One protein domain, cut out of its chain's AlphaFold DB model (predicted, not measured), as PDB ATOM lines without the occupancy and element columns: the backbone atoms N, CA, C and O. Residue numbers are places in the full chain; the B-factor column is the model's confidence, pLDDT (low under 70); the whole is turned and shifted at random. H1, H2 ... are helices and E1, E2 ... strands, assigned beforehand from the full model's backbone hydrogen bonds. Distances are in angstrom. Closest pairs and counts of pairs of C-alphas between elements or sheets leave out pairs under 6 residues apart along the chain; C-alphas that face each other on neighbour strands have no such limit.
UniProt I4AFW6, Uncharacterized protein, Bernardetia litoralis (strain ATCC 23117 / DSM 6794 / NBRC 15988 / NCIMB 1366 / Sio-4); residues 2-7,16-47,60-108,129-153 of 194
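Overview. This is residues 2 to 7, 16 to 47, 60 to 108 and 129 to 153 of the 194 residues of an uncharacterized protein of Bernardetia litoralis (strain ATCC 23117 / DSM 6794 / NBRC 15988 / NCIMB 1366 / Sio-4) (UniProt I4AFW6). A curled sheet of four strands has helix H2 over one face, while H1 runs beside the sheet's strands E1 and E4 and H4 packs on H1, off the sheet. Short H3 and residues 95 to 102, part of a long unnamed stretch, lie toward one end of the longest axis. The printed part has 112 residues, with four named helices and four named strands in the order H1 E1 E2 E3 H2 E4 H3 H4; the class is mixed. The sheet runs E1 E4 E2 E3, antiparallel throughout. The whole is compact, with a radius of gyration of the C-alphas of 14.7 A and spans of 43 by 34 by 30 A.

Arrangement. Residues 2 to 7 hold no named helix or strand. H1, residues 18 to 31, is on the sheet of E1, residues 34 to 36, E4, residues 83 to 90, E2, residues 41 to 45, and E3, residues 60 to 64, at a height of 5.9 A and over none of its strands. E1 and E4 are antiparallel neighbours, with N 35 and O 89 2.9 A apart, within hydrogen-bond range. E4 and E2 have N 85 and O 44 at 2.9 A, and E2 and E3 have N 62 and O 43 at 2.8 A. The pairing is staggered: E4 pairs with E2 over residues 84 to 86 and with E1 over 88 to 90. H2, residues 67 to 79, is over E4 and E2 at a height of 8.6 A, making two layers, helix on one face of a sheet. E3, H2 and E4 form a split strand-helix-strand unit, two strands running the same way with E2 between them; its crossover is right-handed. Residues 18 to 22 of H1 touch residues 77 to 79 of H2, the closest C-alphas being those of Leu 19 and Lys 78, 4.3 A apart. H4, residues 136 to 150, touches H1, closest at the C-alphas of Ile 25 and Ile 146, 6.7 A, at a tilt of 37 degrees, only just steep, opposite ways. H3, residues 129 to 134, is close to H4 but not clearly touching, at 78 degrees, about perpendicular; their closest C-alphas, those of Tyr 132 and Phe 139, are 6.8 A apart. In H1, H2, H3 and H4 every O i to N i+4 pair is within hydrogen-bond range.

Along the chain. H1 begins at C-alpha 18 (112.497, 134.333, 167.622) and is 19.9 A long. E1, E2 and E3 measure 7.0, 13.8 and 12.7 A, H2 18.4 A, E4 23.0 A and H3 8.6 A. H4, 20.8 A, ends at C-alpha 150 (105.240, 137.411, 176.763).

Size, cuts and confidence. The C-alphas of Glu 47 and Asp 99, the two farthest apart, are 44.4 A apart. Residues 8 to 15, 48 to 59 and 109 to 128 are not printed, with C-alpha gaps of 25.0, 7.2 and 10.9 A. The links printed whole are tight. The pLDDT is under 70 at residues 2, 39 to 43 and 46 to 47.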
ATOM      1  N   SER A   2     137.570 134.421 191.718       46.44
ATOM      2  CA  SER A   2     136.398 134.201 192.573       46.44
ATOM      3  C   SER A   2     135.154 134.322 191.704       46.44
ATOM      4  O   SER A   2     134.987 135.368 191.073       46.44
ATOM      5  N   ASP A   3     134.337 133.278 191.654       71.19
ATOM      6  CA  ASP A   3     133.095 133.306 190.893       71.19
ATOM      7  C   ASP A   3     132.202 134.425 191.444       71.19
ATOM      8  O   ASP A   3     132.035 134.582 192.660       71.19
ATOM      9  N   ILE A   4     131.739 135.295 190.549       77.88
ATOM     10  CA  ILE A   4     130.922 136.451 190.911       77.88
ATOM     11  C   ILE A   4     129.484 135.945 191.015       77.88
ATOM     12  O   ILE A   4     129.008 135.327 190.073       77.88
ATOM     13  N   PRO A   5     128.769 136.171 192.126       88.44
ATOM     14  CA  PRO A   5     127.379 135.756 192.212       88.44
ATOM     15  C   PRO A   5     126.482 136.512 191.225       88.44
ATOM     16  O   PRO A   5     126.639 137.719 191.005       88.44
ATOM     17  N   HIS A   6     125.491 135.808 190.695       89.56
ATOM     18  CA  HIS A   6     124.506 136.305 189.746       89.56
ATOM     19  C   HIS A   6     123.082 135.971 190.204       89.56
ATOM     20  O   HIS A   6     122.840 134.992 190.913       89.56
ATOM     21  N   ILE A   7     122.130 136.792 189.778       92.38
ATOM     22  CA  ILE A   7     120.705 136.489 189.824       92.38
ATOM     23  C   ILE A   7     120.267 136.137 188.411       92.38
ATOM     24  O   ILE A   7     120.524 136.879 187.461       92.38
ATOM     25  N   CYS A  16     107.458 129.972 170.098       81.19
ATOM     26  CA  CYS A  16     107.205 131.263 169.484       81.19
ATOM     27  C   CYS A  16     108.327 131.591 168.494       81.19
ATOM     28  O   CYS A  16     109.451 131.112 168.632       81.19
ATOM     29  N   SER A  17     108.030 132.422 167.493       81.25
ATOM     30  CA  SER A  17     109.070 132.917 166.592       81.25
ATOM     31  C   SER A  17     110.094 133.759 167.355       81.25
ATOM     32  O   SER A  17     109.711 134.613 168.168       81.25
ATOM     33  N   THR A  18     111.380 133.564 167.045       81.44
ATOM     34  CA  THR A  18     112.497 134.333 167.622       81.44
ATOM     35  C   THR A  18     112.291 135.826 167.450       81.44
ATOM     36  O   THR A  18     112.398 136.583 168.409       81.44
ATOM     37  N   LEU A  19     111.871 136.246 166.252       86.00
ATOM     38  CA  LEU A  19     111.551 137.639 165.956       86.00
ATOM     39  C   LEU A  19     110.622 138.264 167.004       86.00
ATOM     40  O   LEU A  19     110.935 139.317 167.552       86.00
ATOM     41  N   LYS A  20     109.495 137.607 167.312       87.88
ATOM     42  CA  LYS A  20     108.483 138.172 168.209       87.88
ATOM     43  C   LYS A  20     109.006 138.303 169.637       87.88
ATOM     44  O   LYS A  20     108.733 139.318 170.280       87.88
ATOM     45  N   ILE A  21     109.712 137.289 170.143       90.56
ATOM     46  CA  ILE A  21     110.207 137.323 171.523       90.56
ATOM     47  C   ILE A  21     111.358 138.319 171.668       90.56
ATOM     48  O   ILE A  21     111.306 139.156 172.567       90.56
ATOM     49  N   VAL A  22     112.316 138.322 170.735       91.00
ATOM     50  CA  VAL A  22     113.436 139.273 170.731       91.00
ATOM     51  C   VAL A  22     112.917 140.708 170.630       91.00
ATOM     52  O   VAL A  22     113.335 141.550 171.416       91.00
ATOM     53  N   ASP A  23     111.958 140.994 169.738       91.88
ATOM     54  CA  ASP A  23     111.347 142.330 169.634       91.88
ATOM     55  C   ASP A  23     110.652 142.764 170.925       91.88
ATOM     56  O   ASP A  23     110.768 143.921 171.331       91.88
ATOM     57  N   SER A  24     109.927 141.847 171.568       93.56
ATOM     58  CA  SER A  24     109.180 142.153 172.791       93.56
ATOM     59  C   SER A  24     110.133 142.491 173.935       93.56
ATOM     60  O   SER A  24     110.004 143.556 174.538       93.56
ATOM     61  N   ILE A  25     111.126 141.633 174.188       94.94
ATOM     62  CA  ILE A  25     112.105 141.847 175.256       94.94
ATOM     63  C   ILE A  25     112.947 143.094 174.980       94.94
ATOM     64  O   ILE A  25     113.075 143.948 175.854       94.94
ATOM     65  N   HIS A  26     113.452 143.253 173.754       94.62
ATOM     66  CA  HIS A  26     114.253 144.416 173.382       94.62
ATOM     67  C   HIS A  26     113.478 145.727 173.578       94.62
ATOM     68  O   HIS A  26     113.986 146.669 174.184       94.62
ATOM     69  N   LYS A  27     112.212 145.782 173.144       95.56
ATOM     70  CA  LYS A  27     111.354 146.957 173.344       95.56
ATOM     71  C   LYS A  27     111.102 147.250 174.824       95.56
ATOM     72  O   LYS A  27     111.093 148.418 175.206       95.56
ATOM     73  N   ILE A  28     110.876 146.222 175.644       96.94
ATOM     74  CA  ILE A  28     110.707 146.391 177.094       96.94
ATOM     75  C   ILE A  28     111.972 147.012 177.687       96.94
ATOM     76  O   ILE A  28     111.884 148.038 178.353       96.94
ATOM     77  N   LEU A  29     113.146 146.459 177.384       96.19
ATOM     78  CA  LEU A  29     114.421 146.965 177.894       96.19
ATOM     79  C   LEU A  29     114.685 148.418 177.475       96.19
ATOM     80  O   LEU A  29     115.033 149.235 178.329       96.19
ATOM     81  N   LEU A  30     114.400 148.778 176.220       94.69
ATOM     82  CA  LEU A  30     114.474 150.170 175.759       94.69
ATOM     83  C   LEU A  30     113.550 151.106 176.554       94.69
ATOM     84  O   LEU A  30     113.955 152.216 176.899       94.69
ATOM     85  N   ASN A  31     112.328 150.675 176.891       95.94
ATOM     86  CA  ASN A  31     111.408 151.475 177.715       95.94
ATOM     87  C   ASN A  31     111.942 151.696 179.139       95.94
ATOM     88  O   ASN A  31     111.649 152.722 179.752       95.94
ATOM     89  N   TYR A  32     112.741 150.753 179.641       94.81
ATOM     90  CA  TYR A  32     113.458 150.853 180.910       94.81
ATOM     91  C   TYR A  32     114.860 151.461 180.758       94.81
ATOM     92  O   TYR A  32     115.672 151.364 181.673       94.81
ATOM     93  N   ASN A  33     115.150 152.147 179.649       94.38
ATOM     94  CA  ASN A  33     116.416 152.851 179.413       94.38
ATOM     95  C   ASN A  33     117.645 151.933 179.451       94.38
ATOM     96  O   ASN A  33     118.728 152.359 179.849       94.38
ATOM     97  N   PHE A  34     117.476 150.683 179.029       94.19
ATOM     98  CA  PHE A  34     118.569 149.793 178.663       94.19
ATOM     99  C   PHE A  34     118.739 149.811 177.151       94.19
ATOM    100  O   PHE A  34     117.754 149.800 176.418       94.19
ATOM    101  N   ASP A  35     119.980 149.788 176.691       92.00
ATOM    102  CA  ASP A  35     120.321 149.569 175.286       92.00
ATOM    103  C   ASP A  35     121.348 148.431 175.198       92.00
ATOM    104  O   ASP A  35     121.903 147.996 176.216       92.00
ATOM    105  N   ILE A  36     121.575 147.913 173.996       90.62
ATOM    106  CA  ILE A  36     122.625 146.916 173.778       90.62
ATOM    107  C   ILE A  36     123.966 147.536 174.149       90.62
ATOM    108  O   ILE A  36     124.267 148.676 173.796       90.62
ATOM    109  N   GLU A  37     124.770 146.778 174.884       85.69
ATOM    110  CA  GLU A  37     126.087 147.234 175.296       85.69
ATOM    111  C   GLU A  37     127.025 147.319 174.088       85.69
ATOM    112  O   GLU A  37     127.194 146.354 173.345       85.69
ATOM    113  N   ILE A  38     127.630 148.490 173.896       78.69
ATOM    114  CA  ILE A  38     128.580 148.780 172.816       78.69
ATOM    115  C   ILE A  38     129.982 148.892 173.435       78.69
ATOM    116  O   ILE A  38     130.108 149.383 174.557       78.69
ATOM    117  N   TYR A  39     131.030 148.484 172.709       57.59
ATOM    118  CA  TYR A  39     132.463 148.565 173.076       57.59
ATOM    119  C   TYR A  39     132.963 147.537 174.109       57.59
ATOM    120  O   TYR A  39     134.169 147.410 174.321       57.59
ATOM    121  N   SER A  40     132.050 146.801 174.740       60.25
ATOM    122  CA  SER A  40     132.324 145.638 175.605       60.25
ATOM    123  C   SER A  40     131.200 144.595 175.556       60.25
ATOM    124  O   SER A  40     131.144 143.675 176.380       60.25
ATOM    125  N   GLY A  41     130.282 144.760 174.599       58.81
ATOM    126  CA  GLY A  41     129.192 143.838 174.347       58.81
ATOM    127  C   GLY A  41     129.617 142.717 173.417       58.81
ATOM    128  O   GLY A  41     130.440 142.895 172.521       58.81
ATOM    129  N   PHE A  42     128.999 141.565 173.623       65.25
ATOM    130  CA  PHE A  42     129.054 140.460 172.691       65.25
ATOM    131  C   PHE A  42     127.637 139.963 172.437       65.25
ATOM    132  O   PHE A  42     126.762 140.031 173.310       65.25
ATOM    133  N   GLY A  43     127.427 139.469 171.227       66.69
ATOM    134  CA  GLY A  43     126.303 138.618 170.899       66.69
ATOM    135  C   GLY A  43     126.818 137.235 170.537       66.69
ATOM    136  O   GLY A  43     127.900 137.117 169.969       66.69
ATOM    137  N   TYR A  44     126.066 136.188 170.847       75.06
ATOM    138  CA  TYR A  44     126.334 134.883 170.250       75.06
ATOM    139  C   TYR A  44     125.066 134.260 169.711       75.06
ATOM    140  O   TYR A  44     123.969 134.593 170.160       75.06
ATOM    141  N   ILE A  45     125.234 133.382 168.735       75.12
ATOM    142  CA  ILE A  45     124.171 132.601 168.117       75.12
ATOM    143  C   ILE A  45     124.562 131.137 168.249       75.12
ATOM    144  O   ILE A  45     125.711 130.789 167.977       75.12
ATOM    145  N   ASN A  46     123.605 130.307 168.654       69.75
ATOM    146  CA  ASN A  46     123.801 128.863 168.681       69.75
ATOM    147  C   ASN A  46     123.794 128.358 167.229       69.75
ATOM    148  O   ASN A  46     122.866 128.676 166.483       69.75
ATOM    149  N   GLU A  47     124.791 127.606 166.781       63.75
ATOM    150  CA  GLU A  47     124.706 126.972 165.460       63.75
ATOM    151  C   GLU A  47     123.819 125.718 165.497       63.75
ATOM    152  O   GLU A  47     123.709 125.039 166.517       63.75
ATOM    153  N   ILE A  60     128.798 131.134 167.321       73.00
ATOM    154  CA  ILE A  60     129.379 132.285 166.618       73.00
ATOM    155  C   ILE A  60     129.322 133.496 167.545       73.00
ATOM    156  O   ILE A  60     128.243 134.032 167.804       73.00
ATOM    157  N   LEU A  61     130.486 133.956 168.004       77.19
ATOM    158  CA  LEU A  61     130.630 135.201 168.753       77.19
ATOM    159  C   LEU A  61     130.700 136.404 167.801       77.19
ATOM    160  O   LEU A  61     131.431 136.393 166.810       77.19
ATOM    161  N   PHE A  62     129.969 137.461 168.133       77.75
ATOM    162  CA  PHE A  62     129.978 138.742 167.437       77.75
ATOM    163  C   PHE A  62     130.371 139.846 168.410       77.75
ATOM    164  O   PHE A  62     129.672 140.081 169.399       77.75
ATOM    165  N   ASP A  63     131.447 140.557 168.092       82.94
ATOM    166  CA  ASP A  63     131.827 141.771 168.804       82.94
ATOM    167  C   ASP A  63     130.874 142.914 168.425       82.94
ATOM    168  O   ASP A  63     130.575 143.138 167.246       82.94
ATOM    169  N   ILE A  64     130.366 143.630 169.431       83.69
ATOM    170  CA  ILE A  64     129.449 144.758 169.244       83.69
ATOM    171  C   ILE A  64     130.191 146.056 169.576       83.69
ATOM    172  O   ILE A  64     130.141 146.577 170.691       83.69
ATOM    173  N   ASP A  65     130.878 146.598 168.571       85.19
ATOM    174  CA  ASP A  65     131.702 147.810 168.699       85.19
ATOM    175  C   ASP A  65     130.979 149.088 168.272       85.19
ATOM    176  O   ASP A  65     131.456 150.208 168.483       85.19
ATOM    177  N   SER A  66     129.809 148.951 167.656       86.88
ATOM    178  CA  SER A  66     129.006 150.088 167.238       86.88
ATOM    179  C   SER A  66     127.515 149.789 167.295       86.88
ATOM    180  O   SER A  66     127.069 148.644 167.326       86.88
ATOM    181  N   LYS A  67     126.713 150.853 167.213       86.69
ATOM    182  CA  LYS A  67     125.264 150.724 167.053       86.69
ATOM    183  C   LYS A  67     124.884 149.973 165.771       86.69
ATOM    184  O   LYS A  67     123.904 149.245 165.761       86.69
ATOM    185  N   GLN A  68     125.660 150.134 164.697       87.75
ATOM    186  CA  GLN A  68     125.411 149.416 163.445       87.75
ATOM    187  C   GLN A  68     125.642 147.912 163.616       87.75
ATOM    188  O   GLN A  68     124.883 147.121 163.058       87.75
ATOM    189  N   ASP A  69     126.638 147.528 164.417       86.25
ATOM    190  CA  ASP A  69     126.897 146.127 164.753       86.25
ATOM    191  C   ASP A  69     125.785 145.564 165.638       86.25
ATOM    192  O   ASP A  69     125.288 144.477 165.357       86.25
ATOM    193  N   ALA A  70     125.310 146.337 166.622       86.31
ATOM    194  CA  ALA A  70     124.167 145.965 167.456       86.31
ATOM    195  C   ALA A  70     122.892 145.752 166.618       86.31
ATOM    196  O   ALA A  70     122.251 144.705 166.713       86.31
ATOM    197  N   ASP A  71     122.552 146.705 165.742       87.75
ATOM    198  CA  ASP A  71     121.383 146.626 164.856       87.75
ATOM    199  C   ASP A  71     121.489 145.427 163.897       87.75
ATOM    200  O   ASP A  71     120.513 144.700 163.665       87.75
ATOM    201  N   LYS A  72     122.688 145.193 163.347       86.25
ATOM    202  CA  LYS A  72     122.973 144.042 162.486       86.25
ATOM    203  C   LYS A  72     122.828 142.738 163.261       86.25
ATOM    204  O   LYS A  72     122.174 141.827 162.761       86.25
ATOM    205  N   PHE A  73     123.388 142.646 164.462       84.69
ATOM    206  CA  PHE A  73     123.304 141.445 165.281       84.69
ATOM    207  C   PHE A  73     121.861 141.147 165.692       84.69
ATOM    208  O   PHE A  73     121.413 140.018 165.515       84.69
ATOM    209  N   ILE A  74     121.093 142.151 166.136       86.69
ATOM    210  CA  ILE A  74     119.658 141.990 166.418       86.69
ATOM    211  C   ILE A  74     118.946 141.386 165.206       86.69
ATOM    212  O   ILE A  74     118.126 140.481 165.360       86.69
ATOM    213  N   LYS A  75     119.236 141.884 163.999       87.00
ATOM    214  CA  LYS A  75     118.629 141.357 162.778       87.00
ATOM    215  C   LYS A  75     118.982 139.881 162.564       87.00
ATOM    216  O   LYS A  75     118.076 139.101 162.293       87.00
ATOM    217  N   ILE A  76     120.252 139.505 162.724       84.75
ATOM    218  CA  ILE A  76     120.688 138.109 162.575       84.75
ATOM    219  C   ILE A  76     120.011 137.228 163.634       84.75
ATOM    220  O   ILE A  76     119.426 136.209 163.282       84.75
ATOM    221  N   LEU A  77     120.008 137.642 164.904       84.50
ATOM    222  CA  LEU A  77     119.366 136.902 165.993       84.50
ATOM    223  C   LEU A  77     117.872 136.673 165.718       84.50
ATOM    224  O   LEU A  77     117.358 135.582 165.924       84.50
ATOM    225  N   LYS A  78     117.163 137.682 165.201       84.69
ATOM    226  CA  LYS A  78     115.739 137.568 164.835       84.69
ATOM    227  C   LYS A  78     115.475 136.586 163.695       84.69
ATOM    228  O   LYS A  78     114.378 136.030 163.625       84.69
ATOM    229  N   GLU A  79     116.443 136.430 162.799       83.31
ATOM    230  CA  GLU A  79     116.400 135.509 161.663       83.31
ATOM    231  C   GLU A  79     116.889 134.102 162.047       83.31
ATOM    232  O   GLU A  79     116.692 133.176 161.261       83.31
ATOM    233  N   ASN A  80     117.458 133.920 163.249       78.56
ATOM    234  CA  ASN A  80     117.995 132.643 163.696       78.56
ATOM    235  C   ASN A  80     117.099 131.947 164.748       78.56
ATOM    236  O   ASN A  80     116.952 132.430 165.875       78.56
ATOM    237  N   PRO A  81     116.463 130.813 164.408       71.25
ATOM    238  CA  PRO A  81     115.585 130.102 165.330       71.25
ATOM    239  C   PRO A  81     116.296 129.389 166.484       71.25
ATOM    240  O   PRO A  81     115.628 129.063 167.458       71.25
ATOM    241  N   THR A  82     117.610 129.167 166.409       76.25
ATOM    242  CA  THR A  82     118.387 128.374 167.385       76.25
ATOM    243  C   THR A  82     118.678 129.085 168.704       76.25
ATOM    244  O   THR A  82     119.142 128.465 169.663       76.25
ATOM    245  N   GLY A  83     118.390 130.383 168.773       81.69
ATOM    246  CA  GLY A  83     118.661 131.195 169.948       81.69
ATOM    247  C   GLY A  83     120.014 131.896 169.902       81.69
ATOM    248  O   GLY A  83     120.611 132.101 168.844       81.69
ATOM    249  N   GLY A  84     120.452 132.350 171.070       86.50
ATOM    250  CA  GLY A  84     121.613 133.219 171.215       86.50
ATOM    251  C   GLY A  84     121.458 134.196 172.371       86.50
ATOM    252  O   GLY A  84     120.432 134.198 173.046       86.50
ATOM    253  N   SER A  85     122.445 135.058 172.592       88.06
ATOM    254  CA  SER A  85     122.392 136.048 173.675       88.06
ATOM    255  C   SER A  85     122.773 137.448 173.250       88.06
ATOM    256  O   SER A  85     123.516 137.647 172.291       88.06
ATOM    257  N   LEU A  86     122.284 138.414 174.026       89.38
ATOM    258  CA  LEU A  86     122.629 139.823 173.937       89.38
ATOM    259  C   LEU A  86     122.950 140.388 175.310       89.38
ATOM    260  O   LEU A  86     122.218 140.157 176.273       89.38
ATOM    261  N   LYS A  87     124.000 141.197 175.361       90.94
ATOM    262  CA  LYS A  87     124.340 141.993 176.532       90.94
ATOM    263  C   LYS A  87     123.713 143.384 176.438       90.94
ATOM    264  O   LYS A  87     123.805 144.050 175.407       90.94
ATOM    265  N   TYR A  88     123.097 143.818 177.525       92.88
ATOM    266  CA  TYR A  88     122.456 145.110 177.697       92.88
ATOM    267  C   TYR A  88     123.091 145.859 178.864       92.88
ATOM    268  O   TYR A  88     123.454 145.277 179.888       92.88
ATOM    269  N   SER A  89     123.145 147.179 178.742       91.25
ATOM    270  CA  SER A  89     123.493 148.070 179.846       91.25
ATOM    271  C   SER A  89     122.515 149.232 179.899       91.25
ATOM    272  O   SER A  89     121.926 149.624 178.888       91.25
ATOM    273  N   ALA A  90     122.303 149.774 181.092       91.12
ATOM    274  CA  ALA A  90     121.550 151.003 181.222       91.12
ATOM    275  C   ALA A  90     122.257 152.144 180.484       91.12
ATOM    276  O   ALA A  90     123.483 152.280 180.526       91.12
ATOM    277  N   ILE A  91     121.466 153.008 179.854       87.31
ATOM    278  CA  ILE A  91     121.953 154.236 179.236       87.31
ATOM    279  C   ILE A  91     122.608 155.085 180.327       87.31
ATOM    280  O   ILE A  91     121.991 155.426 181.344       87.31
ATOM    281  N   ARG A  92     123.877 155.430 180.095       81.00
ATOM    282  CA  ARG A  92     124.707 156.204 181.020       81.00
ATOM    283  C   ARG A  92     123.981 157.464 181.507       81.00
ATOM    284  O   ARG A  92     123.394 158.196 180.710       81.00
ATOM    285  N   GLY A  93     124.051 157.725 182.811       80.94
ATOM    286  CA  GLY A  93     123.415 158.877 183.453       80.94
ATOM    287  C   GLY A  93     121.923 158.737 183.776       80.94
ATOM    288  O   GLY A  93     121.381 159.639 184.411       80.94
ATOM    289  N   PHE A  94     121.238 157.654 183.378       85.31
ATOM    290  CA  PHE A  94     119.803 157.505 183.667       85.31
ATOM    291  C   PHE A  94     119.528 157.043 185.108       85.31
ATOM    292  O   PHE A  94     118.673 157.607 185.789       85.31
ATOM    293  N   TYR A  95     120.272 156.037 185.578       85.69
ATOM    294  CA  TYR A  95     120.140 155.472 186.931       85.69
ATOM    295  C   TYR A  95     121.297 155.841 187.866       85.69
ATOM    296  O   TYR A  95     121.315 155.423 189.021       85.69
ATOM    297  N   GLU A  96     122.261 156.622 187.378       81.94
ATOM    298  CA  GLU A  96     123.367 157.125 188.186       81.94
ATOM    299  C   GLU A  96     122.821 158.048 189.282       81.94
ATOM    300  O   GLU A  96     122.076 158.997 189.019       81.94
ATOM    301  N   THR A  97     123.199 157.787 190.532       76.06
ATOM    302  CA  THR A  97     122.839 158.661 191.652       76.06
ATOM    303  C   THR A  97     124.013 159.565 192.005       76.06
ATOM    304  O   THR A  97     125.168 159.238 191.748       76.06
ATOM    305  N   LYS A  98     123.744 160.711 192.640       72.75
ATOM    306  CA  LYS A  98     124.816 161.606 193.115       72.75
ATOM    307  C   LYS A  98     125.771 160.922 194.094       72.75
ATOM    308  O   LYS A  98     126.941 161.287 194.138       72.75
ATOM    309  N   ASP A  99     125.257 159.965 194.860       75.75
ATOM    310  CA  ASP A  99     126.005 159.254 195.895       75.75
ATOM    311  C   ASP A  99     126.742 158.025 195.343       75.75
ATOM    312  O   ASP A  99     127.609 157.481 196.021       75.75
ATOM    313  N   ASN A 100     126.420 157.593 194.118       71.81
ATOM    314  CA  ASN A 100     127.062 156.465 193.449       71.81
ATOM    315  C   ASN A 100     126.986 156.614 191.912       71.81
ATOM    316  O   ASN A 100     126.265 155.873 191.241       71.81
ATOM    317  N   PRO A 101     127.697 157.600 191.331       71.44
ATOM    318  CA  PRO A 101     127.616 157.891 189.898       71.44
ATOM    319  C   PRO A 101     128.226 156.782 189.033       71.44
ATOM    320  O   PRO A 101     127.855 156.632 187.876       71.44
ATOM    321  N   ASP A 102     129.121 155.974 189.602       71.81
ATOM    322  CA  ASP A 102     129.773 154.863 188.904       71.81
ATOM    323  C   ASP A 102     129.034 153.525 189.094       71.81
ATOM    324  O   ASP A 102     129.470 152.499 188.574       71.81
ATOM    325  N   PHE A 103     127.919 153.515 189.836       78.56
ATOM    326  CA  PHE A 103     127.134 152.313 190.105       78.56
ATOM    327  C   PHE A 103     125.752 152.423 189.457       78.56
ATOM    328  O   PHE A 103     124.808 152.971 190.026       78.56
ATOM    329  N   TYR A 104     125.640 151.906 188.236       79.06
ATOM    330  CA  TYR A 104     124.398 151.839 187.466       79.06
ATOM    331  C   TYR A 104     124.159 150.408 186.968       79.06
ATOM    332  O   TYR A 104     125.056 149.575 187.066       79.06
ATOM    333  N   PRO A 105     122.965 150.059 186.467       82.25
ATOM    334  CA  PRO A 105     122.706 148.707 186.003       82.25
ATOM    335  C   PRO A 105     123.490 148.404 184.716       82.25
ATOM    336  O   PRO A 105     123.189 148.951 183.658       82.25
ATOM    337  N   TYR A 106     124.495 147.536 184.793       81.56
ATOM    338  CA  TYR A 106     125.303 147.081 183.656       81.56
ATOM    339  C   TYR A 106     125.322 145.543 183.585       81.56
ATOM    340  O   TYR A 106     124.863 144.877 184.515       81.56
ATOM    341  N   ASP A 107     125.850 144.986 182.490       82.19
ATOM    342  CA  ASP A 107     126.002 143.540 182.272       82.19
ATOM    343  C   ASP A 107     124.702 142.713 182.375       82.19
ATOM    344  O   ASP A 107     124.735 141.567 182.830       82.19
ATOM    345  N   LEU A 108     123.550 143.244 181.952       92.00
ATOM    346  CA  LEU A 108     122.341 142.426 181.839       92.00
ATOM    347  C   LEU A 108     122.446 141.548 180.588       92.00
ATOM    348  O   LEU A 108     122.349 142.046 179.469       92.00
ATOM    349  N   GLU A 129     124.674 139.825 191.105       90.81
ATOM    350  CA  GLU A 129     123.868 139.917 192.328       90.81
ATOM    351  C   GLU A 129     123.939 141.305 192.966       90.81
ATOM    352  O   GLU A 129     122.917 141.853 193.362       90.81
ATOM    353  N   GLU A 130     125.131 141.894 193.044       89.56
ATOM    354  CA  GLU A 130     125.308 143.225 193.630       89.56
ATOM    355  C   GLU A 130     124.483 144.283 192.884       89.56
ATOM    356  O   GLU A 130     123.780 145.083 193.505       89.56
ATOM    357  N   THR A 131     124.510 144.241 191.549       90.38
ATOM    358  CA  THR A 131     123.722 145.129 190.690       90.38
ATOM    359  C   THR A 131     122.227 144.878 190.861       90.38
ATOM    360  O   THR A 131     121.466 145.834 191.000       90.38
ATOM    361  N   TYR A 132     121.799 143.612 190.895       91.81
ATOM    362  CA  TYR A 132     120.397 143.276 191.138       91.81
ATOM    363  C   TYR A 132     119.927 143.808 192.489       91.81
ATOM    364  O   TYR A 132     118.935 144.516 192.532       91.81
ATOM    365  N   ASN A 133     120.655 143.545 193.575       91.31
ATOM    366  CA  ASN A 133     120.249 143.936 194.927       91.31
ATOM    367  C   ASN A 133     120.094 145.454 195.079       91.31
ATOM    368  O   ASN A 133     119.203 145.922 195.782       91.31
ATOM    369  N   TYR A 134     120.943 146.238 194.415       90.25
ATOM    370  CA  TYR A 134     120.829 147.696 194.444       90.25
ATOM    371  C   TYR A 134     119.628 148.209 193.634       90.25
ATOM    372  O   TYR A 134     119.007 149.206 194.000       90.25
ATOM    373  N   PHE A 135     119.294 147.528 192.536       91.81
ATOM    374  CA  PHE A 135     118.226 147.899 191.606       91.81
ATOM    375  C   PHE A 135     117.062 146.892 191.625       91.81
ATOM    376  O   PHE A 135     116.387 146.707 190.614       91.81
ATOM    377  N   GLU A 136     116.803 146.248 192.766       92.75
ATOM    378  CA  GLU A 136     115.910 145.079 192.850       92.75
ATOM    379  C   GLU A 136     114.507 145.417 192.345       92.75
ATOM    380  O   GLU A 136     113.966 144.726 191.487       92.75
ATOM    381  N   SER A 137     113.954 146.550 192.789       93.69
ATOM    382  CA  SER A 137     112.627 146.996 192.358       93.69
ATOM    383  C   SER A 137     112.537 147.249 190.850       93.69
ATOM    384  O   SER A 137     111.500 146.967 190.259       93.69
ATOM    385  N   LEU A 138     113.608 147.746 190.219       94.06
ATOM    386  CA  LEU A 138     113.657 147.948 188.769       94.06
ATOM    387  C   LEU A 138     113.641 146.600 188.038       94.06
ATOM    388  O   LEU A 138     112.875 146.423 187.093       94.06
ATOM    389  N   PHE A 139     114.455 145.639 188.478       94.94
ATOM    390  CA  PHE A 139     114.514 144.324 187.840       94.94
ATOM    391  C   PHE A 139     113.253 143.495 188.065       94.94
ATOM    392  O   PHE A 139     112.806 142.821 187.139       94.94
ATOM    393  N   ASP A 140     112.627 143.592 189.236       94.62
ATOM    394  CA  ASP A 140     111.331 142.966 189.490       94.62
ATOM    395  C   ASP A 140     110.229 143.563 188.604       94.62
ATOM    396  O   ASP A 140     109.376 142.830 188.098       94.62
ATOM    397  N   GLU A 141     110.265 144.875 188.348       96.31
ATOM    398  CA  GLU A 141     109.328 145.534 187.434       96.31
ATOM    399  C   GLU A 141     109.555 145.122 185.970       96.31
ATOM    400  O   GLU A 141     108.591 144.809 185.261       96.31
ATOM    401  N   ILE A 142     110.815 145.045 185.527       96.56
ATOM    402  CA  ILE A 142     111.178 144.522 184.201       96.56
ATOM    403  C   ILE A 142     110.689 143.076 184.057       96.56
ATOM    404  O   ILE A 142     109.981 142.761 183.099       96.56
ATOM    405  N   ASN A 143     110.999 142.212 185.027       95.56
ATOM    406  CA  ASN A 143     110.601 140.804 185.029       95.56
ATOM    407  C   ASN A 143     109.081 140.634 184.977       95.56
ATOM    408  O   ASN A 143     108.575 139.783 184.243       95.56
ATOM    409  N   LYS A 144     108.345 141.464 185.721       95.75
ATOM    410  CA  LYS A 144     106.883 141.468 185.700       95.75
ATOM    411  C   LYS A 144     106.331 141.922 184.349       95.75
ATOM    412  O   LYS A 144     105.441 141.274 183.809       95.75
ATOM    413  N   THR A 145     106.876 142.995 183.779       96.25
ATOM    414  CA  THR A 145     106.458 143.493 182.458       96.25
ATOM    415  C   THR A 145     106.702 142.440 181.382       96.25
ATOM    416  O   THR A 145     105.838 142.191 180.544       96.25
ATOM    417  N   ILE A 146     107.849 141.762 181.443       95.25
ATOM    418  CA  ILE A 146     108.146 140.622 180.579       95.25
ATOM    419  C   ILE A 146     107.086 139.539 180.765       95.25
ATOM    420  O   ILE A 146     106.473 139.140 179.777       95.25
ATOM    421  N   TYR A 147     106.819 139.111 182.001       94.31
ATOM    422  CA  TYR A 147     105.807 138.096 182.297       94.31
ATOM    423  C   TYR A 147     104.432 138.441 181.701       94.31
ATOM    424  O   TYR A 147     103.821 137.602 181.035       94.31
ATOM    425  N   ASP A 148     103.971 139.678 181.875       93.50
ATOM    426  CA  ASP A 148     102.653 140.128 181.418       93.50
ATOM    427  C   ASP A 148     102.544 140.200 179.878       93.50
ATOM    428  O   ASP A 148     101.505 139.842 179.304       93.50
ATOM    429  N   GLU A 149     103.616 140.621 179.199       92.88
ATOM    430  CA  GLU A 149     103.658 140.792 177.741       92.88
ATOM    431  C   GLU A 149     103.899 139.470 176.995       92.88
ATOM    432  O   GLU A 149     103.200 139.159 176.022       92.88
ATOM    433  N   ILE A 150     104.864 138.660 177.448       90.75
ATOM    434  CA  ILE A 150     105.240 137.411 176.763       90.75
ATOM    435  C   ILE A 150     104.386 136.223 177.211       90.75
ATOM    436  O   ILE A 150     104.253 135.258 176.457       90.75
ATOM    437  N   LYS A 151     103.785 136.306 178.408       91.19
ATOM    438  CA  LYS A 151     102.944 135.270 179.031       91.19
ATOM    439  C   LYS A 151     103.646 133.911 179.060       91.19
ATOM    440  O   LYS A 151     103.198 132.970 178.392       91.19
ATOM    441  N   PRO A 152     104.773 133.815 179.785       92.12
ATOM    442  CA  PRO A 152     105.525 132.581 179.886       92.12
ATOM    443  C   PRO A 152     104.674 131.518 180.590       92.12
ATOM    444  O   PRO A 152     103.780 131.820 181.378       92.12
ATOM    445  N   LEU A 153     104.959 130.253 180.302       91.25
ATOM    446  CA  LEU A 153     104.332 129.117 180.966       91.25
ATOM    447  C   LEU A 153     104.716 129.067 182.450       91.25
ATOM    448  O   LEU A 153     103.873 128.736 183.281       91.25
TER     449      LEU A 153